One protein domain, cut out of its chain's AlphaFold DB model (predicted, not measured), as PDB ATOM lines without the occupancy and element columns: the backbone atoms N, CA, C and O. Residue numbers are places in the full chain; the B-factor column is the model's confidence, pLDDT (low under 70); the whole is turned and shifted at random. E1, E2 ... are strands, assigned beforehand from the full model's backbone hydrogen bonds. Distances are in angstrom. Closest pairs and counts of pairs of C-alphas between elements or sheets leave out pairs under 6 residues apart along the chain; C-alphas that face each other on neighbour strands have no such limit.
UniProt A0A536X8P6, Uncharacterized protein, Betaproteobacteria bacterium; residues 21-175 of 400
ATOM      1  N   VAL A  21      17.058  53.223  97.115       95.81
ATOM      2  CA  VAL A  21      16.930  52.261  98.216       95.81
ATOM      3  C   VAL A  21      17.067  53.019  99.529       95.81
ATOM      4  O   VAL A  21      18.008  53.795  99.694       95.81
ATOM      5  N   SER A  22      16.171  52.754 100.476       96.62
ATOM      6  CA  SER A  22      16.122  53.461 101.758       96.62
ATOM      7  C   SER A  22      16.309  52.521 102.944       96.62
ATOM      8  O   SER A  22      15.850  51.377 102.927       96.62
ATOM      9  N   MET A  23      16.951  53.022 103.998       95.50
ATOM     10  CA  MET A  23      17.089  52.345 105.287       95.50
ATOM     11  C   MET A  23      17.087  53.384 106.410       95.50
ATOM     12  O   MET A  23      18.007  54.194 106.542       95.50
ATOM     13  N   GLY A  24      16.041  53.359 107.238       94.06
ATOM     14  CA  GLY A  24      15.839  54.372 108.271       94.06
ATOM     15  C   GLY A  24      15.723  55.779 107.659       94.06
ATOM     16  O   GLY A  24      14.960  55.955 106.710       94.06
ATOM     17  N   PRO A  25      16.456  56.787 108.167       96.50
ATOM     18  CA  PRO A  25      16.387  58.159 107.664       96.50
ATOM     19  C   PRO A  25      17.214  58.388 106.389       96.50
ATOM     20  O   PRO A  25      17.260  59.517 105.900       96.50
ATOM     21  N   PHE A  26      17.899  57.360 105.883       98.12
ATOM     22  CA  PHE A  26      18.811  57.461 104.752       98.12
ATOM     23  C   PHE A  26      18.214  56.874 103.478       98.12
ATOM     24  O   PHE A  26      17.529  55.851 103.509       98.12
ATOM     25  N   GLU A  27      18.553  57.491 102.353       97.81
ATOM     26  CA  GLU A  27      18.221  57.035 101.003       97.81
ATOM     27  C   GLU A  27      19.485  57.081 100.134       97.81
ATOM     28  O   GLU A  27      20.251  58.043 100.196       97.81
ATOM     29  N   ILE A  28      19.704  56.038  99.332       97.88
ATOM     30  CA  ILE A  28      20.748  55.978  98.306       97.88
ATOM     31  C   ILE A  28      20.055  56.003  96.948       97.88
ATOM     32  O   ILE A  28      19.316  55.075  96.613       97.88
ATOM     33  N   ILE A  29      20.321  57.040  96.161       96.50
ATOM     34  CA  ILE A  29      19.782  57.220  94.812       96.50
ATOM     35  C   ILE A  29      20.853  56.839  93.801       96.50
ATOM     36  O   ILE A  29      21.994  57.293  93.892       96.50
ATOM     37  N   THR A  30      20.477  56.012  92.829       95.38
ATOM     38  CA  THR A  30      21.348  55.614  91.723       95.38
ATOM     39  C   THR A  30      21.086  56.503  90.517       95.38
ATOM     40  O   THR A  30      20.009  56.475  89.923       95.38
ATOM     41  N   GLU A  31      22.097  57.263  90.121       93.00
ATOM     42  CA  GLU A  31      22.097  58.054  88.896       93.00
ATOM     43  C   GLU A  31      22.892  57.331  87.808       93.00
ATOM     44  O   GLU A  31      23.960  56.771  88.059       93.00
ATOM     45  N   PHE A  32      22.398  57.381  86.571       90.75
ATOM     46  CA  PHE A  32      23.077  56.792  85.421       90.75
ATOM     47  C   PHE A  32      23.599  57.876  84.494       90.75
ATOM     48  O   PHE A  32      22.876  58.797  84.110       90.75
ATOM     49  N   ARG A  33      24.850  57.730  84.062       87.19
ATOM     50  CA  ARG A  33      25.451  58.590  83.039       87.19
ATOM     51  C   ARG A  33      26.133  57.750  81.973       87.19
ATOM     52  O   ARG A  33      26.667  56.680  82.249       87.19
ATOM     53  N   LYS A  34      26.138  58.252  80.739       85.69
ATOM     54  CA  LYS A  34      26.941  57.677  79.657       85.69
ATOM     55  C   LYS A  34      28.278  58.396  79.612       85.69
ATOM     56  O   LYS A  34      28.312  59.583  79.292       85.69
ATOM     57  N   ILE A  35      29.358  57.683  79.898       81.06
ATOM     58  CA  ILE A  35      30.720  58.196  79.715       81.06
ATOM     59  C   ILE A  35      31.329  57.610  78.446       81.06
ATOM     60  O   ILE A  35      30.873  56.578  77.948       81.06
ATOM     61  N   SER A  36      32.356  58.274  77.916       75.06
ATOM     62  CA  SER A  36      33.192  57.670  76.882       75.06
ATOM     63  C   SER A  36      33.826  56.400  77.446       75.06
ATOM     64  O   SER A  36      34.396  56.434  78.533       75.06
ATOM     65  N   SER A  37      33.771  55.297  76.704       67.19
ATOM     66  CA  SER A  37      34.516  54.068  76.997       67.19
ATOM     67  C   SER A  37      35.998  54.200  76.616       67.19
ATOM     68  O   SER A  37      36.635  53.202  76.272       67.19
ATOM     69  N   GLY A  38      36.511  55.439  76.575       51.78
ATOM     70  CA  GLY A  38      37.866  55.798  76.175       51.78
ATOM     71  C   GLY A  38      38.901  54.852  76.780       51.78
ATOM     72  O   GLY A  38      38.766  54.422  77.921       51.78
ATOM     73  N   ALA A  39      39.887  54.490  75.958       47.03
ATOM     74  CA  ALA A  39      40.890  53.449  76.180       47.03
ATOM     75  C   ALA A  39      41.353  53.288  77.647       47.03
ATOM     76  O   ALA A  39      42.250  53.994  78.081       47.03
ATOM     77  N   PHE A  40      40.783  52.360  78.421       42.50
ATOM     78  CA  PHE A  40      41.299  50.998  78.638       42.50
ATOM     79  C   PHE A  40      40.528  50.278  79.781       42.50
ATOM     80  O   PHE A  40      40.239  50.904  80.797       42.50
ATOM     81  N   PRO A  41      40.242  48.966  79.658       45.59
ATOM     82  CA  PRO A  41      40.310  48.221  78.414       45.59
ATOM     83  C   PRO A  41      39.104  48.604  77.549       45.59
ATOM     84  O   PRO A  41      37.958  48.284  77.854       45.59
ATOM     85  N   ASN A  42      39.367  49.282  76.429       46.84
ATOM     86  CA  ASN A  42      38.383  49.390  75.364       46.84
ATOM     87  C   ASN A  42      38.382  48.052  74.624       46.84
ATOM     88  O   ASN A  42      39.081  47.877  73.629       46.84
ATOM     89  N   LEU A  43      37.606  47.100  75.136       53.34
ATOM     90  CA  LEU A  43      37.469  45.764  74.554       53.34
ATOM     91  C   LEU A  43      36.809  45.783  73.160       53.34
ATOM     92  O   LEU A  43      36.772  44.758  72.491       53.34
ATOM     93  N   THR A  44      36.288  46.934  72.717       55.34
ATOM     94  CA  THR A  44      35.498  47.065  71.480       55.34
ATOM     95  C   THR A  44      36.216  47.809  70.352       55.34
ATOM     96  O   THR A  44      35.635  47.977  69.285       55.34
ATOM     97  N   ALA A  45      37.455  48.281  70.574       57.25
ATOM     98  CA  ALA A  45      38.240  49.092  69.630       57.25
ATOM     99  C   ALA A  45      37.523  50.352  69.079       57.25
ATOM    100  O   ALA A  45      38.024  50.997  68.162       57.25
ATOM    101  N   ASN A  46      36.372  50.740  69.645       63.94
ATOM    102  CA  ASN A  46      35.608  51.912  69.231       63.94
ATOM    103  C   ASN A  46      35.977  53.116  70.117       63.94
ATOM    104  O   ASN A  46      35.579  53.146  71.285       63.94
ATOM    105  N   PRO A  47      36.711  54.121  69.608       60.56
ATOM    106  CA  PRO A  47      37.119  55.288  70.394       60.56
ATOM    107  C   PRO A  47      35.946  56.210  70.780       60.56
ATOM    108  O   PRO A  47      36.107  57.063  71.649       60.56
ATOM    109  N   PHE A  48      34.769  56.024  70.173       71.88
ATOM    110  CA  PHE A  48      33.522  56.727  70.502       71.88
ATOM    111  C   PHE A  48      32.526  55.852  71.262       71.88
ATOM    112  O   PHE A  48      31.375  56.259  71.461       71.88
ATOM    113  N   GLY A  49      32.939  54.642  71.659       69.62
ATOM    114  CA  GLY A  49      32.121  53.780  72.492       69.62
ATOM    115  C   GLY A  49      31.675  54.547  73.735       69.62
ATOM    116  O   GLY A  49      32.401  55.379  74.282       69.62
ATOM    117  N   ARG A  50      30.433  54.326  74.150       81.56
ATOM    118  CA  ARG A  50      29.920  54.864  75.406       81.56
ATOM    119  C   ARG A  50      29.539  53.703  76.290       81.56
ATOM    120  O   ARG A  50      28.906  52.763  75.818       81.56
ATOM    121  N   MET A  51      29.880  53.806  77.564       83.62
ATOM    122  CA  MET A  51      29.408  52.873  78.575       83.62
ATOM    123  C   MET A  51      28.512  53.596  79.571       83.62
ATOM    124  O   MET A  51      28.733  54.767  79.897       83.62
ATOM    125  N   THR A  52      27.473  52.896  80.016       88.50
ATOM    126  CA  THR A  52      26.662  53.328  81.151       88.50
ATOM    127  C   THR A  52      27.479  53.126  82.415       88.50
ATOM    128  O   THR A  52      28.125  52.095  82.583       88.50
ATOM    129  N   VAL A  53      27.469  54.124  83.288       91.31
ATOM    130  CA  VAL A  53      28.066  54.036  84.618       91.31
ATOM    131  C   VAL A  53      27.109  54.613  85.640       91.31
ATOM    132  O   VAL A  53      26.311  55.503  85.325       91.31
ATOM    133  N   SER A  54      27.209  54.103  86.857       93.38
ATOM    134  CA  SER A  54      26.426  54.541  88.001       93.38
ATOM    135  C   SER A  54      27.206  55.556  88.832       93.38
ATOM    136  O   SER A  54      28.425  55.455  88.978       93.38
ATOM    137  N   SER A  55      26.490  56.522  89.392       94.56
ATOM    138  CA  SER A  55      26.929  57.346  90.517       94.56
ATOM    139  C   SER A  55      25.836  57.368  91.575       94.56
ATOM    140  O   SER A  55      24.662  57.187  91.257       94.56
ATOM    141  N   PHE A  56      26.218  57.585  92.825       95.94
ATOM    142  CA  PHE A  56      25.308  57.499  93.957       95.94
ATOM    143  C   PHE A  56      25.212  58.836  94.680       95.94
ATOM    144  O   PHE A  56      26.235  59.449  94.989       95.94
ATOM    145  N   GLU A  57      23.987  59.264  94.962       96.94
ATOM    146  CA  GLU A  57      23.681  60.360  95.882       96.94
ATOM    147  C   GLU A  57      23.136  59.756  97.180       96.94
ATOM    148  O   GLU A  57      22.292  58.857  97.145       96.94
ATOM    149  N   VAL A  58      23.618  60.237  98.328       97.75
ATOM    150  CA  VAL A  58      23.104  59.829  99.641       97.75
ATOM    151  C   VAL A  58      22.302  60.983 100.226       97.75
ATOM    152  O   VAL A  58      22.797  62.109 100.302       97.75
ATOM    153  N   ARG A  59      21.072  60.710 100.663       97.94
ATOM    154  CA  ARG A  59      20.195  61.682 101.326       97.94
ATOM    155  C   ARG A  59      19.949  61.307 102.777       97.94
ATOM    156  O   ARG A  59      19.861  60.129 103.113       97.94
ATOM    157  N   TYR A  60      19.764  62.321 103.615       97.81
ATOM    158  CA  TYR A  60      19.264  62.199 104.981       97.81
ATOM    159  C   TYR A  60      17.948  62.967 105.097       97.81
ATOM    160  O   TYR A  60      17.913  64.181 104.899       97.81
ATOM    161  N   ARG A  61      16.849  62.259 105.382       96.69
ATOM    162  CA  ARG A  61      15.485  62.818 105.474       96.69
ATOM    163  C   ARG A  61      15.103  63.656 104.242       96.69
ATOM    164  O   ARG A  61      14.549  64.744 104.363       96.69
ATOM    165  N   GLY A  62      15.443  63.145 103.058       95.75
ATOM    166  CA  GLY A  62      15.176  63.783 101.765       95.75
ATOM    167  C   GLY A  62      16.160  64.889 101.362       95.75
ATOM    168  O   GLY A  62      16.071  65.383 100.241       95.75
ATOM    169  N   VAL A  63      17.117  65.259 102.220       96.38
ATOM    170  CA  VAL A  63      18.126  66.287 101.918       96.38
ATOM    171  C   VAL A  63      19.429  65.626 101.449       96.38
ATOM    172  O   VAL A  63      19.961  64.788 102.182       96.38
ATOM    173  N   PRO A  64      19.970  65.983 100.266       96.50
ATOM    174  CA  PRO A  64      21.270  65.497  99.805       96.50
ATOM    175  C   PRO A  64      22.396  65.847 100.772       96.50
ATOM    176  O   PRO A  64      22.524  66.989 101.218       96.50
ATOM    177  N   ILE A  65      23.230  64.859 101.080       96.00
ATOM    178  CA  ILE A  65      24.401  65.034 101.932       96.00
ATOM    179  C   ILE A  65      25.548  65.590 101.084       96.00
ATOM    180  O   ILE A  65      25.872  65.052 100.027       96.00
ATOM    181  N   GLN A  66      26.181  66.655 101.573       93.38
ATOM    182  CA  GLN A  66      27.381  67.245 100.983       93.38
ATOM    183  C   GLN A  66      28.509  67.210 102.009       93.38
ATOM    184  O   GLN A  66      28.319  67.613 103.156       93.38
ATOM    185  N   LEU A  67      29.669  66.705 101.599       91.56
ATOM    186  CA  LEU A  67      30.828  66.486 102.459       91.56
ATOM    187  C   LEU A  67      31.999  67.349 102.004       91.56
ATOM    188  O   LEU A  67      32.169  67.600 100.815       91.56
ATOM    189  N   SER A  68      32.839  67.751 102.955       88.50
ATOM    190  CA  SER A  68      34.124  68.394 102.678       88.50
ATOM    191  C   SER A  68      35.258  67.427 103.007       88.50
ATOM    192  O   SER A  68      35.332  66.931 104.129       88.50
ATOM    193  N   ASP A  69      36.144  67.176 102.045       85.19
ATOM    194  CA  ASP A  69      37.347  66.357 102.226       85.19
ATOM    195  C   ASP A  69      38.568  67.135 101.725       85.19
ATOM    196  O   ASP A  69      38.800  67.284 100.521       85.19
ATOM    197  N   GLY A  70      39.301  67.739 102.663       84.31
ATOM    198  CA  GLY A  70      40.313  68.742 102.344       84.31
ATOM    199  C   GLY A  70      39.694  69.942 101.619       84.31
ATOM    200  O   GLY A  70      38.839  70.636 102.164       84.31
ATOM    201  N   THR A  71      40.136  70.197 100.386       80.50
ATOM    202  CA  THR A  71      39.612  71.275  99.530       80.50
ATOM    203  C   THR A  71      38.473  70.824  98.611       80.50
ATOM    204  O   THR A  71      37.874  71.661  97.934       80.50
ATOM    205  N   ALA A  72      38.164  69.525  98.565       82.56
ATOM    206  CA  ALA A  72      37.131  68.977  97.696       82.56
ATOM    207  C   ALA A  72      35.754  68.996  98.373       82.56
ATOM    208  O   ALA A  72      35.624  68.712  99.565       82.56
ATOM    209  N   GLN A  73      34.718  69.285  97.583       89.81
ATOM    210  CA  GLN A  73      33.321  69.057  97.955       89.81
ATOM    211  C   GLN A  73      32.847  67.757  97.307       89.81
ATOM    212  O   GLN A  73      32.969  67.587  96.092       89.81
ATOM    213  N   VAL A  74      32.303  66.847  98.109       91.00
ATOM    214  CA  VAL A  74      31.843  65.526  97.676       91.00
ATOM    215  C   VAL A  74      30.342  65.424  97.912       91.00
ATOM    216  O   VAL A  74      29.871  65.454  99.045       91.00
ATOM    217  N   SER A  75      29.585  65.311  96.827       92.00
ATOM    218  CA  SER A  75      28.124  65.121  96.841       92.00
ATOM    219  C   SER A  75      27.673  63.897  96.042       92.00
ATOM    220  O   SER A  75      26.498  63.539  96.054       92.00
ATOM    221  N   ARG A  76      28.609  63.253  95.338       92.75
ATOM    222  CA  ARG A  76      28.392  62.059  94.523       92.75
ATOM    223  C   ARG A  76      29.490  61.048  94.792       92.75
ATOM    224  O   ARG A  76      30.642  61.428  94.989       92.75
ATOM    225  N   PHE A  77      29.109  59.780  94.751       94.56
ATOM    226  CA  PHE A  77      29.975  58.662  95.092       94.56
ATOM    227  C   PHE A  77      29.988  57.612  93.979       94.56
ATOM    228  O   PHE A  77      28.982  57.393  93.298       94.56
ATOM    229  N   SER A  78      31.116  56.931  93.821       93.81
ATOM    230  CA  SER A  78      31.301  55.788  92.925       93.81
ATOM    231  C   SER A  78      30.759  54.494  93.533       93.81
ATOM    232  O   SER A  78      30.425  53.561  92.802       93.81
ATOM    233  N   ASP A  79      30.631  54.423  94.860       96.38
ATOM    234  CA  ASP A  79      29.858  53.390  95.553       96.38
ATOM    235  C   ASP A  79      29.240  53.953  96.838       96.38
ATOM    236  O   ASP A  79      29.831  54.798  97.511       96.38
ATOM    237  N   ALA A  80      28.047  53.478  97.174       97.19
ATOM    238  CA  ALA A  80      27.353  53.793  98.413       97.19
ATOM    239  C   ALA A  80      26.490  52.597  98.808       97.19
ATOM    240  O   ALA A  80      25.701  52.096  97.995       97.19
ATOM    241  N   ARG A  81      26.648  52.131 100.052       97.88
ATOM    242  CA  ARG A  81      25.933  50.959 100.570       97.88
ATOM    243  C   ARG A  81      25.580  51.093 102.038       97.88
ATOM    244  O   ARG A  81      26.376  51.579 102.835       97.88
ATOM    245  N   PHE A  82      24.416  50.574 102.396       98.12
ATOM    246  CA  PHE A  82      24.016  50.379 103.781       98.12
ATOM    247  C   PHE A  82      24.839  49.274 104.442       98.12
ATOM    248  O   PHE A  82      24.999  48.190 103.875       98.12
ATOM    249  N   LEU A  83      25.320  49.529 105.654       97.69
ATOM    250  CA  LEU A  83      25.990  48.537 106.492       97.69
ATOM    251  C   LEU A  83      24.931  47.725 107.250       97.69
ATOM    252  O   LEU A  83      24.400  48.187 108.255       97.69
ATOM    253  N   GLU A  84      24.609  46.520 106.773       93.06
ATOM    254  CA  GLU A  84      23.478  45.739 107.313       93.06
ATOM    255  C   GLU A  84      23.662  45.350 108.788       93.06
ATOM    256  O   GLU A  84      22.710  45.378 109.560       93.06
ATOM    257  N   ALA A  85      24.889  45.009 109.188       94.62
ATOM    258  CA  ALA A  85      25.206  44.584 110.553       94.62
ATOM    259  C   ALA A  85      25.484  45.757 111.517       94.62
ATOM    260  O   ALA A  85      25.923  45.530 112.646       94.62
ATOM    261  N   ALA A  86      25.283  47.003 111.077       96.50
ATOM    262  CA  ALA A  86      25.496  48.167 111.923       96.50
ATOM    263  C   ALA A  86      24.408  48.275 113.009       96.50
ATOM    264  O   ALA A  86      23.240  47.985 112.751       96.50
ATOM    265  N   PRO A  87      24.741  48.765 114.217       95.44
ATOM    266  CA  PRO A  87      23.789  48.897 115.326       95.44
ATOM    267  C   PRO A  87      22.719  49.977 115.087       95.44
ATOM    268  O   PRO A  87      21.796  50.135 115.883       95.44
ATOM    269  N   ARG A  88      22.872  50.767 114.023       94.69
ATOM    270  CA  ARG A  88      22.003  51.869 113.613       94.69
ATOM    271  C   ARG A  88      22.144  52.084 112.105       94.69
ATOM    272  O   ARG A  88      23.180  51.692 111.563       94.69
ATOM    273  N   PRO A  89      21.168  52.727 111.437       94.75
ATOM    274  CA  PRO A  89      21.279  53.045 110.020       94.75
ATOM    275  C   PRO A  89      22.600  53.760 109.722       94.75
ATOM    276  O   PRO A  89      22.914  54.797 110.315       94.75
ATOM    277  N   ALA A  90      23.386  53.163 108.831       97.56
ATOM    278  CA  ALA A  90      24.690  53.659 108.438       97.56
ATOM    279  C   ALA A  90      24.950  53.335 106.966       97.56
ATOM    280  O   ALA A  90      24.637  52.241 106.491       97.56
ATOM    281  N   VAL A  91      25.537  54.291 106.260       98.25
ATOM    282  CA  VAL A  91      25.965  54.194 104.869       98.25
ATOM    283  C   VAL A  91      27.478  54.334 104.829       98.25
ATOM    284  O   VAL A  91      28.044  55.272 105.389       98.25
ATOM    285  N   LEU A  92      28.127  53.404 104.140       98.19
ATOM    286  CA  LEU A  92      29.508  53.538 103.714       98.19
ATOM    287  C   LEU A  92      29.508  54.045 102.272       98.19
ATOM    288  O   LEU A  92      28.910  53.413 101.396       98.19
ATOM    289  N   ALA A  93      30.146  55.187 102.036       97.25
ATOM    290  CA  ALA A  93      30.191  55.833 100.728       97.25
ATOM    291  C   ALA A  93      31.638  56.126 100.320       97.25
ATOM    292  O   ALA A  93      32.441  56.562 101.147       97.25
ATOM    293  N   SER A  94      31.966  55.900  99.048       95.62
ATOM    294  CA  SER A  94      33.321  56.078  98.522       95.62
ATOM    295  C   SER A  94      33.345  56.754  97.156       95.62
ATOM    296  O   SER A  94      32.572  56.421  96.260       95.62
ATOM    297  N   GLU A  95      34.298  57.670  97.007       90.75
ATOM    298  CA  GLU A  95      34.708  58.291  95.742       90.75
ATOM    299  C   GLU A  95      36.243  58.219  95.675       90.75
ATOM    300  O   GLU A  95      36.792  57.131  95.506       90.75
ATOM    301  N   ALA A  96      36.946  59.332  95.907       84.62
ATOM    302  CA  ALA A  96      38.392  59.339  96.147       84.62
ATOM    303  C   ALA A  96      38.737  58.999  97.610       84.62
ATOM    304  O   ALA A  96      39.796  58.436  97.891       84.62
ATOM    305  N   GLY A  97      37.847  59.356  98.544       91.69
ATOM    306  CA  GLY A  97      37.897  58.984  99.959       91.69
ATOM    307  C   GLY A  97      36.846  57.932 100.318       91.69
ATOM    308  O   GLY A  97      36.096  57.460  99.460       91.69
ATOM    309  N   THR A  98      36.787  57.570 101.598       95.94
ATOM    310  CA  THR A  98      35.745  56.712 102.175       95.94
ATOM    311  C   THR A  98      35.165  57.365 103.422       95.94
ATOM    312  O   THR A  98      35.906  57.745 104.333       95.94
ATOM    313  N   TYR A  99      33.839  57.449 103.469       96.75
ATOM    314  CA  TYR A  99      33.081  58.174 104.483       96.75
ATOM    315  C   TYR A  99      32.065  57.251 105.149       96.75
ATOM    316  O   TYR A  99      31.391  56.464 104.477       96.75
ATOM    317  N   LEU A 100      31.939  57.376 106.468       97.81
ATOM    318  CA  LEU A 100      30.870  56.764 107.241       97.81
ATOM    319  C   LEU A 100      29.807  57.814 107.527       97.81
ATOM    320  O   LEU A 100      30.060  58.803 108.209       97.81
ATOM    321  N   ILE A 101      28.611  57.572 107.016       97.94
ATOM    322  CA  ILE A 101      27.439  58.418 107.200       97.94
ATOM    323  C   ILE A 101      26.487  57.643 108.108       97.94
ATOM    324  O   ILE A 101      26.050  56.554 107.750       97.94
ATOM    325  N   SER A 102      26.172  58.152 109.294       97.25
ATOM    326  CA  SER A 102      25.308  57.446 110.250       97.25
ATOM    327  C   SER A 102      24.426  58.400 111.048       97.25
ATOM    328  O   SER A 102      24.608  59.615 111.006       97.25
ATOM    329  N   GLU A 103      23.432  57.863 111.756       93.75
ATOM    330  CA  GLU A 103      22.614  58.652 112.681       93.75
ATOM    331  C   GLU A 103      23.141  58.509 114.117       93.75
ATOM    332  O   GLU A 103      23.250  57.404 114.652       93.75
ATOM    333  N   GLN A 104      23.448  59.624 114.780       92.19
ATOM    334  CA  GLN A 104      23.829  59.662 116.191       92.19
ATOM    335  C   GLN A 104      22.875  60.567 116.958       92.19
ATOM    336  O   GLN A 104      22.765  61.754 116.672       92.19
ATOM    337  N   SER A 105      22.155  59.989 117.922       90.06
ATOM    338  CA  SER A 105      21.160  60.709 118.729       90.06
ATOM    339  C   SER A 105      20.117  61.461 117.881       90.06
ATOM    340  O   SER A 105      19.727  62.577 118.211       90.06
ATOM    341  N   GLY A 106      19.681  60.864 116.763       90.31
ATOM    342  CA  GLY A 106      18.692  61.454 115.848       90.31
ATOM    343  C   GLY A 106      19.229  62.562 114.932       90.31
ATOM    344  O   GLY A 106      18.435  63.236 114.264       90.31
ATOM    345  N   GLN A 107      20.547  62.777 114.915       94.50
ATOM    346  CA  GLN A 107      21.237  63.745 114.066       94.50
ATOM    347  C   GLN A 107      22.169  63.043 113.076       94.50
ATOM    348  O   GLN A 107      22.702  61.968 113.351       94.50
ATOM    349  N   LEU A 108      22.374  63.680 111.921       96.38
ATOM    350  CA  LEU A 108      23.349  63.247 110.930       96.38
ATOM    351  C   LEU A 108      24.762  63.351 111.519       96.38
ATOM    352  O   LEU A 108      25.173  64.426 111.949       96.38
ATOM    353  N   SER A 109      25.504  62.249 111.488       95.69
ATOM    354  CA  SER A 109      26.940  62.206 111.746       95.69
ATOM    355  C   SER A 109      27.651  61.757 110.477       95.69
ATOM    356  O   SER A 109      27.243  60.773 109.851       95.69
ATOM    357  N   VAL A 110      28.708  62.472 110.096       95.25
ATOM    358  CA  VAL A 110      29.572  62.060 108.992       95.25
ATOM    359  C   VAL A 110      31.023  62.091 109.431       95.25
ATOM    360  O   VAL A 110      31.509  63.102 109.933       95.25
ATOM    361  N   GLU A 111      31.711  60.979 109.202       95.38
ATOM    362  CA  GLU A 111      33.117  60.796 109.530       95.38
ATOM    363  C   GLU A 111      33.904  60.430 108.270       95.38
ATOM    364  O   GLU A 111      33.554  59.495 107.543       95.38
ATOM    365  N   THR A 112      35.002  61.145 108.020       94.94
ATOM    366  CA  THR A 112      35.982  60.753 107.002       94.94
ATOM    367  C   THR A 112      36.840  59.629 107.565       94.94
ATOM    368  O   THR A 112      37.707  59.869 108.404       94.94
ATOM    369  N   LEU A 113      36.602  58.398 107.107       95.06
ATOM    370  CA  LEU A 113      37.370  57.230 107.546       95.06
ATOM    371  C   LEU A 113      38.714  57.154 106.824       95.06
ATOM    372  O   LEU A 113      39.745  56.914 107.438       95.06
ATOM    373  N   ALA A 114      38.722  57.392 105.514       92.06
ATOM    374  CA  ALA A 114      39.948  57.487 104.737       92.06
ATOM    375  C   ALA A 114      39.857  58.705 103.813       92.06
ATOM    376  O   ALA A 114      38.971  58.723 102.957       92.06
ATOM    377  N   PRO A 115      40.739  59.709 103.964       90.81
ATOM    378  CA  PRO A 115      40.687  60.907 103.136       90.81
ATOM    379  C   PRO A 115      40.997  60.577 101.679       90.81
ATOM    380  O   PRO A 115      41.668  59.577 101.383       90.81
ATOM    381  N   ALA A 116      40.532  61.446 100.788       87.81
ATOM    382  CA  ALA A 116      40.801  61.363  99.368       87.81
ATOM    383  C   ALA A 116      42.301  61.215  99.083       87.81
ATOM    384  O   ALA A 116      43.147  61.908  99.656       87.81
ATOM    385  N   SER A 117      42.639  60.299  98.181       84.81
ATOM    386  CA  SER A 117      44.011  60.131  97.711       84.81
ATOM    387  C   SER A 117      44.035  59.767  96.229       84.81
ATOM    388  O   SER A 117      42.986  59.579  95.618       84.81
ATOM    389  N   SER A 118      45.228  59.681  95.641       81.44
ATOM    390  CA  SER A 118      45.390  59.225  94.255       81.44
ATOM    391  C   SER A 118      45.097  57.735  94.073       81.44
ATOM    392  O   SER A 118      44.941  57.282  92.941       81.44
ATOM    393  N   ASP A 119      45.056  56.969  95.166       83.50
ATOM    394  CA  ASP A 119      44.763  55.543  95.123       83.50
ATOM    395  C   ASP A 119      43.262  55.309  94.958       83.50
ATOM    396  O   ASP A 119      42.433  55.983  95.573       83.50
ATOM    397  N   ILE A 120      42.919  54.279  94.185       87.06
ATOM    398  CA  ILE A 120      41.543  53.793  94.084       87.06
ATOM    399  C   ILE A 120      41.080  53.337  95.474       87.06
ATOM    400  O   ILE A 120      41.761  52.548  96.145       87.06
ATOM    401  N   ALA A 121      39.909  53.819  95.899       92.31
ATOM    402  CA  ALA A 121      39.294  53.371  97.138       92.31
ATOM    403  C   ALA A 121      39.040  51.855  97.087       92.31
ATOM    404  O   ALA A 121      38.690  51.297  96.048       92.31
ATOM    405  N   SER A 122      39.246  51.158  98.198       95.06
ATOM    406  CA  SER A 122      39.132  49.698  98.257       95.06
ATOM    407  C   SER A 122      38.579  49.244  99.592       95.06
ATOM    408  O   SER A 122      38.945  49.777 100.639       95.06
ATOM    409  N   TRP A 123      37.697  48.251  99.555       96.88
ATOM    410  CA  TRP A 123      37.088  47.660 100.743       96.88
ATOM    411  C   TRP A 123      37.448  46.182 100.815       96.88
ATOM    412  O   TRP A 123      37.324  45.464  99.823       96.88
ATOM    413  N   GLN A 124      37.881  45.710 101.978       97.56
ATOM    414  CA  GLN A 124      38.248  44.314 102.189       97.56
ATOM    415  C   GLN A 124      37.621  43.806 103.483       97.56
ATOM    416  O   GLN A 124      37.987  44.252 104.569       97.56
ATOM    417  N   TRP A 125      36.691  42.857 103.383       97.88
ATOM    418  CA  TRP A 125      36.222  42.149 104.571       97.88
ATOM    419  C   TRP A 125      37.345  41.275 105.120       97.88
ATOM    420  O   TRP A 125      37.944  40.497 104.378       97.88
ATOM    421  N   LEU A 126      37.624  41.420 106.413       97.75
ATOM    422  CA  LEU A 126      38.739  40.763 107.094       97.75
ATOM    423  C   LEU A 126      38.351  39.429 107.733       97.75
ATOM    424  O   LEU A 126      39.226  38.659 108.117       97.75
ATOM    425  N   ASP A 127      37.056  39.164 107.868       95.88
ATOM    426  CA  ASP A 127      36.532  38.005 108.585       95.88
ATOM    427  C   ASP A 127      35.331  37.338 107.890       95.88
ATOM    428  O   ASP A 127      34.554  36.640 108.542       95.88
ATOM    429  N   ALA A 128      35.195  37.531 106.573       94.62
ATOM    430  CA  ALA A 128      34.069  37.025 105.782       94.62
ATOM    431  C   ALA A 128      34.193  35.550 105.359       94.62
ATOM    432  O   ALA A 128      33.171  34.909 105.127       94.62
ATOM    433  N   ASP A 129      35.404  34.990 105.277       93.56
ATOM    434  CA  ASP A 129      35.614  33.577 104.932       93.56
ATOM    435  C   ASP A 129      36.133  32.810 106.149       93.56
ATOM    436  O   ASP A 129      37.323  32.819 106.448       93.56
ATOM    437  N   ASN A 130      35.227  32.195 106.915       90.12
ATOM    438  CA  ASN A 130      35.569  31.441 108.130       90.12
ATOM    439  C   ASN A 130      36.431  32.239 109.135       90.12
ATOM    440  O   ASN A 130      37.255  31.686 109.865       90.12
ATOM    441  N   GLY A 131      36.231  33.560 109.195       90.88
ATOM    442  CA  GLY A 131      37.027  34.459 110.029       90.88
ATOM    443  C   GLY A 131      38.353  34.913 109.416       90.88
ATOM    444  O   GLY A 131      39.161  35.486 110.145       90.88
ATOM    445  N   GLN A 132      38.573  34.668 108.123       94.56
ATOM    446  CA  GLN A 132      39.715  35.145 107.346       94.56
ATOM    447  C   GLN A 132      39.308  36.192 106.292       94.56
ATOM    448  O   GLN A 132      38.126  36.284 105.922       94.56
ATOM    449  N   PRO A 133      40.278  36.996 105.812       96.38
ATOM    450  CA  PRO A 133      40.028  38.016 104.809       96.38
ATOM    451  C   PRO A 133      39.674  37.430 103.446       96.38
ATOM    452  O   PRO A 133      40.260  36.441 103.010       96.38
ATOM    453  N   ILE A 134      38.790  38.117 102.727       95.44
ATOM    454  CA  ILE A 134      38.559  37.880 101.295       95.44
ATOM    455  C   ILE A 134      39.359  38.878 100.452       95.44
ATOM    456  O   ILE A 134      39.990  39.798 100.979       95.44
ATOM    457  N   ALA A 135      39.341  38.718  99.128       94.31
ATOM    458  CA  ALA A 135      39.985  39.661  98.220       94.31
ATOM    459  C   ALA A 135      39.389  41.082  98.359       94.31
ATOM    460  O   ALA A 135      38.174  41.224  98.529       94.31
ATOM    461  N   PRO A 136      40.214  42.144  98.265       95.19
ATOM    462  CA  PRO A 136      39.714  43.511  98.279       95.19
ATOM    463  C   PRO A 136      38.849  43.795  97.044       95.19
ATOM    464  O   PRO A 136      39.182  43.403  95.923       95.19
ATOM    465  N   ARG A 137      37.764  44.543  97.240       94.44
ATOM    466  CA  ARG A 137      36.958  45.131  96.170       94.44
ATOM    467  C   ARG A 137      37.423  46.556  95.912       94.44
ATOM    468  O   ARG A 137      37.278  47.420  96.775       94.44
ATOM    469  N   ASN A 138      37.920  46.809  94.707       93.75
ATOM    470  CA  ASN A 138      38.209  48.166  94.254       93.75
ATOM    471  C   ASN A 138      36.906  48.899  93.921       93.75
ATOM    472  O   ASN A 138      36.031  48.366  93.237       93.75
ATOM    473  N   ILE A 139      36.793  50.133  94.394       92.25
ATOM    474  CA  ILE A 139      35.678  51.025  94.115       92.25
ATOM    475  C   ILE A 139      36.005  51.795  92.842       92.25
ATOM    476  O   ILE A 139      36.666  52.829  92.860       92.25
ATOM    477  N   THR A 140      35.577  51.238  91.713       88.56
ATOM    478  CA  THR A 140      35.786  51.827  90.389       88.56
ATOM    479  C   THR A 140      34.473  52.278  89.774       88.56
ATOM    480  O   THR A 140      33.398  51.747  90.073       88.56
ATOM    481  N   VAL A 141      34.588  53.212  88.833       87.12
ATOM    482  CA  VAL A 141      33.500  53.598  87.937       87.12
ATOM    483  C   VAL A 141      33.040  52.370  87.143       87.12
ATOM    484  O   VAL A 141      33.843  51.725  86.468       87.12
ATOM    485  N   ARG A 142      31.749  52.033  87.238       91.12
ATOM    486  CA  ARG A 142      31.139  50.860  86.592       91.12
ATOM    487  C   ARG A 142      29.626  51.029  86.452       91.12
ATOM    488  O   ARG A 142      29.053  51.934  87.057       91.12
ATOM    489  N   ASP A 143      28.983  50.159  85.680       91.19
ATOM    490  CA  ASP A 143      27.532  49.967  85.768       91.19
ATOM    491  C   ASP A 143      27.234  49.093  86.990       91.19
ATOM    492  O   ASP A 143      27.594  47.918  87.015       91.19
ATOM    493  N   ALA A 144      26.620  49.683  88.013       90.56
ATOM    494  CA  ALA A 144      26.276  49.006  89.259       90.56
ATOM    495  C   ALA A 144      24.750  48.906  89.453       90.56
ATOM    496  O   ALA A 144      24.285  48.721  90.578       90.56
ATOM    497  N   SER A 145      23.969  49.012  88.367       85.50
ATOM    498  CA  SER A 145      22.496  48.956  88.381       85.50
ATOM    499  C   SER A 145      21.931  47.683  89.022       85.50
ATOM    500  O   SER A 145      20.938  47.746  89.740       85.50
ATOM    501  N   ALA A 146      22.573  46.537  88.787       88.31
ATOM    502  CA  ALA A 146      22.135  45.235  89.292       88.31
ATOM    503  C   ALA A 146      22.727  44.869  90.666       88.31
ATOM    504  O   ALA A 146      22.402  43.822  91.225       88.31
ATOM    505  N   GLU A 147      23.625  45.689  91.213       92.56
ATOM    506  CA  GLU A 147      24.318  45.371  92.459       92.56
ATOM    507  C   GLU A 147      23.507  45.802  93.696       92.56
ATOM    508  O   GLU A 147      22.962  46.915  93.722       92.56
ATOM    509  N   PRO A 148      23.480  44.989  94.769       93.50
ATOM    510  CA  PRO A 148      22.745  45.321  95.984       93.50
ATOM    511  C   PRO A 148      23.312  46.573  96.667       93.50
ATOM    512  O   PRO A 148      24.526  46.758  96.752       93.50
ATOM    513  N   ARG A 149      22.427  47.403  97.236       95.00
ATOM    514  CA  ARG A 149      22.795  48.603  98.017       95.00
ATOM    515  C   ARG A 149      23.110  48.310  99.484       95.00
ATOM    516  O   ARG A 149      23.128  49.217 100.307       95.00
ATOM    517  N   THR A 150      23.355  47.050  99.823       95.50
ATOM    518  CA  THR A 150      23.802  46.628 101.153       95.50
ATOM    519  C   THR A 150      25.195  46.030 101.056       95.50
ATOM    520  O   THR A 150      25.477  45.283 100.116       95.50
ATOM    521  N   GLU A 151      26.042  46.326 102.032       95.62
ATOM    522  CA  GLU A 151      27.364  45.730 102.190       95.62
ATOM    523  C   GLU A 151      27.312  44.685 103.309       95.62
ATOM    524  O   GLU A 151      26.799  44.955 104.399       95.62
ATOM    525  N   ARG A 152      27.792  43.474 103.009       93.44
ATOM    526  CA  ARG A 152      27.706  42.291 103.876       93.44
ATOM    527  C   ARG A 152      28.977  41.459 103.717       93.44
ATOM    528  O   ARG A 152      29.483  41.342 102.606       93.44
ATOM    529  N   GLY A 153      29.440  40.838 104.796       88.44
ATOM    530  CA  GLY A 153      30.568  39.905 104.745       88.44
ATOM    531  C   GLY A 153      30.954  39.389 106.124       88.44
ATOM    532  O   GLY A 153      30.856  38.195 106.380       88.44
ATOM    533  N   GLY A 154      31.323  40.291 107.028       91.19
ATOM    534  CA  GLY A 154      31.713  39.951 108.395       91.19
ATOM    535  C   GLY A 154      31.492  41.115 109.357       91.19
ATOM    536  O   GLY A 154      30.567  41.911 109.178       91.19
ATOM    537  N   ARG A 155      32.328  41.220 110.388       95.88
ATOM    538  CA  ARG A 155      32.303  42.328 111.352       95.88
ATOM    539  C   ARG A 155      33.349  43.387 111.027       95.88
ATOM    540  O   ARG A 155      33.097  44.569 111.255       95.88
ATOM    541  N   LEU A 156      34.513  42.975 110.535       98.06
ATOM    542  CA  LEU A 156      35.675  43.842 110.367       98.06
ATOM    543  C   LEU A 156      35.898  44.147 108.887       98.06
ATOM    544  O   LEU A 156      36.143  43.248 108.080       98.06
ATOM    545  N   LEU A 157      35.850  45.428 108.539       97.94
ATOM    546  CA  LEU A 157      36.021  45.909 107.174       97.94
ATOM    547  C   LEU A 157      37.242  46.825 107.093       97.94
ATOM    548  O   LEU A 157      37.272  47.877 107.726       97.94
ATOM    549  N   LEU A 158      38.249  46.446 106.311       97.50
ATOM    550  CA  LEU A 158      39.392  47.305 106.016       97.50
ATOM    551  C   LEU A 158      39.065  48.235 104.850       97.50
ATOM    552  O   LEU A 158      38.663  47.792 103.773       97.50
ATOM    553  N   LEU A 159      39.289  49.525 105.063       96.56
ATOM    554  CA  LEU A 159      38.985  50.604 104.136       96.56
ATOM    555  C   LEU A 159      40.280  51.271 103.688       96.56
ATOM    556  O   LEU A 159      41.087  51.716 104.512       96.56
ATOM    557  N   ASN A 160      40.485  51.321 102.375       93.06
ATOM    558  CA  ASN A 160      41.625  51.941 101.699       93.06
ATOM    559  C   ASN A 160      42.985  51.499 102.265       93.06
ATOM    560  O   ASN A 160      43.927  52.288 102.262       93.06
ATOM    561  N   ARG A 161      43.079  50.265 102.788       92.31
ATOM    562  CA  ARG A 161      44.266  49.720 103.484       92.31
ATOM    563  C   ARG A 161      44.732  50.553 104.694       92.31
ATOM    564  O   ARG A 161      45.863  50.406 105.141       92.31
ATOM    565  N   ARG A 162      43.877  51.434 105.224       92.38
ATOM    566  CA  ARG A 162      44.239  52.455 106.224       92.38
ATOM    567  C   ARG A 162      43.407  52.411 107.488       92.38
ATOM    568  O   ARG A 162      43.877  52.886 108.511       92.38
ATOM    569  N   VAL A 163      42.179  51.907 107.428       96.12
ATOM    570  CA  VAL A 163      41.269  51.931 108.577       96.12
ATOM    571  C   VAL A 163      40.493  50.634 108.668       96.12
ATOM    572  O   VAL A 163      39.875  50.222 107.692       96.12
ATOM    573  N   VAL A 164      40.496  50.006 109.841       97.94
ATOM    574  CA  VAL A 164      39.563  48.922 110.163       97.94
ATOM    575  C   VAL A 164      38.307  49.535 110.760       97.94
ATOM    576  O   VAL A 164      38.376  50.166 111.810       97.94
ATOM    577  N   LEU A 165      37.167  49.326 110.111       98.31
ATOM    578  CA  LEU A 165      35.841  49.610 110.644       98.31
ATOM    579  C   LEU A 165      35.278  48.339 111.291       98.31
ATOM    580  O   LEU A 165      35.076  47.328 110.617       98.31
ATOM    581  N   ASP A 166      34.999  48.398 112.590       97.69
ATOM    582  CA  ASP A 166      34.166  47.414 113.280       97.69
ATOM    583  C   ASP A 166      32.699  47.776 113.049       97.69
ATOM    584  O   ASP A 166      32.142  48.645 113.719       97.69
ATOM    585  N   VAL A 167      32.063  47.109 112.089       97.62
ATOM    586  CA  VAL A 167      30.702  47.432 111.643       97.62
ATOM    587  C   VAL A 167      29.681  47.274 112.771       97.62
ATOM    588  O   VAL A 167      28.769  48.090 112.880       97.62
ATOM    589  N   ALA A 168      29.870  46.300 113.665       96.44
ATOM    590  CA  ALA A 168      28.941  46.033 114.765       96.44
ATOM    591  C   ALA A 168      28.930  47.143 115.831       96.44
ATOM    592  O   ALA A 168      27.971  47.261 116.594       96.44
ATOM    593  N   THR A 169      29.989  47.956 115.905       96.56
ATOM    594  CA  THR A 169      30.098  49.061 116.871       96.56
ATOM    595  C   THR A 169      30.240  50.434 116.216       96.56
ATOM    596  O   THR A 169      30.138  51.444 116.909       96.56
ATOM    597  N   LEU A 170      30.469  50.470 114.900       97.00
ATOM    598  CA  LEU A 170      30.873  51.633 114.105       97.00
ATOM    599  C   LEU A 170      32.160  52.317 114.589       97.00
ATOM    600  O   LEU A 170      32.458  53.434 114.175       97.00
ATOM    601  N   LYS A 171      32.947  51.652 115.442       96.81
ATOM    602  CA  LYS A 171      34.278  52.131 115.816       96.81
ATOM    603  C   LYS A 171      35.247  51.877 114.679       96.81
ATOM    604  O   LYS A 171      35.190  50.836 114.024       96.81
ATOM    605  N   HIS A 172      36.176  52.799 114.493       97.19
ATOM    606  CA  HIS A 172      37.221  52.669 113.495       97.19
ATOM    607  C   HIS A 172      38.607  52.820 114.110       97.19
ATOM    608  O   HIS A 172      38.784  53.454 115.151       97.19
ATOM    609  N   TYR A 173      39.573  52.162 113.477       97.19
ATOM    610  CA  TYR A 173      40.934  52.027 113.970       97.19
ATOM    611  C   TYR A 173      41.928  52.287 112.839       97.19
ATOM    612  O   TYR A 173      41.877  51.577 111.827       97.19
ATOM    613  N   PRO A 174      42.836  53.267 112.975       94.88
ATOM    614  CA  PRO A 174      43.852  53.511 111.967       94.88
ATOM    615  C   PRO A 174      44.863  52.360 111.921       94.88
ATOM    616  O   PRO A 174      45.349  51.876 112.941       94.88
ATOM    617  N   VAL A 175      45.214  51.958 110.708       94.00
ATOM    618  CA  VAL A 175      46.249  50.978 110.392       94.00
ATOM    619  C   VAL A 175      47.404  51.731 109.757       94.00
ATOM    620  O   VAL A 175      47.324  52.185 108.616       94.00
TER     621      VAL A 175
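This is residues 21 to 175 of the 400 residues of an uncharacterized protein of Betaproteobacteria bacterium (UniProt A0A536X8P6). Three small antiparallel sheets are stacked: the strongly twisted sheet E6 E7 E8 E9 is in the middle, with part of the sheet E1 E2 E3 over one face and the sheet E10 E11 E12 E13 partly over the other. The long hairpin E2 and E3 runs out past the stack as an arm and makes the length, with the link of residues 37 to 49 at its far end; the small hairpin E4 and E5 is off to one side. The printed part has 155 residues, with no named helix and 13 named strands, E1 to E13 in order; the class is all strand, though only 72 residues are in named strands. It is compact, with a radius of gyration of the C-alphas of 16.0 A and spans of 51 by 38 by 31 A.

E1, residues 21 to 23, begins at C-alpha 21 (16.930, 52.261, 98.216). E2, residues 26 to 36, is 31.4 A long, and E3, residues 50 to 60, is 32.3 A long. E4 is residues 67 to 69 and E5 residues 72 to 74. E6, residues 79 to 83, is followed by E7, residues 90 to 94, E8, residues 98 to 104 and 18.6 A long, and E9, residues 107 to 114 and 21.8 A long. E10 is residues 122 to 125, E11 residues 156 to 159, E12 residues 163 to 166 and E13 residues 171 to 174, ending at C-alpha 174 (43.852, 53.511, 111.967).

E6 E7 E8 E9 is a meander, each strand the antiparallel neighbour of the one before; N 81 and O 92 are 2.9 A apart, N 91 and O 101 2.8 A, and N 102 and O 109 2.9 A. It and the sheet E1 E2 E3, also a meander, are face to face, their strands at 28 degrees; the closest C-alphas of E3 and E6, Phe 56 and Ala 80, are 6.1 A apart. N 23 and O 26 are 2.9 A apart, and N 31 and O 55 2.8 A. The meander E10 E11 E12 E13 is face to face with E6 E7 E8 E9 too, the strands at 34 degrees; the closest C-alphas of E9 and E12, Leu 113 and Val 163, are 6.7 A apart. N 158 and O 124 are 2.8 A apart, N 159 and O 163 2.8 A, and N 166 and O 171 2.8 A. In the hairpin E4 and E5, N 67 and O 74 are 2.9 A apart; E5 and E9 are apart.

The two C-alphas farthest apart, those of Ala 45 and Ser 105, are 53.3 A apart. The printed part has no cut. The long links are E2 to E3 and E10 to E11; in the second, residues 137 to 138 pair with residues 122 to 123 of E10, antiparallel, and residues 150 to 151 with residues 82 to 83 of E6, parallel. The mean pLDDT of the printed part is 90.3; residues 37 to 47 and residue 49 are under 70.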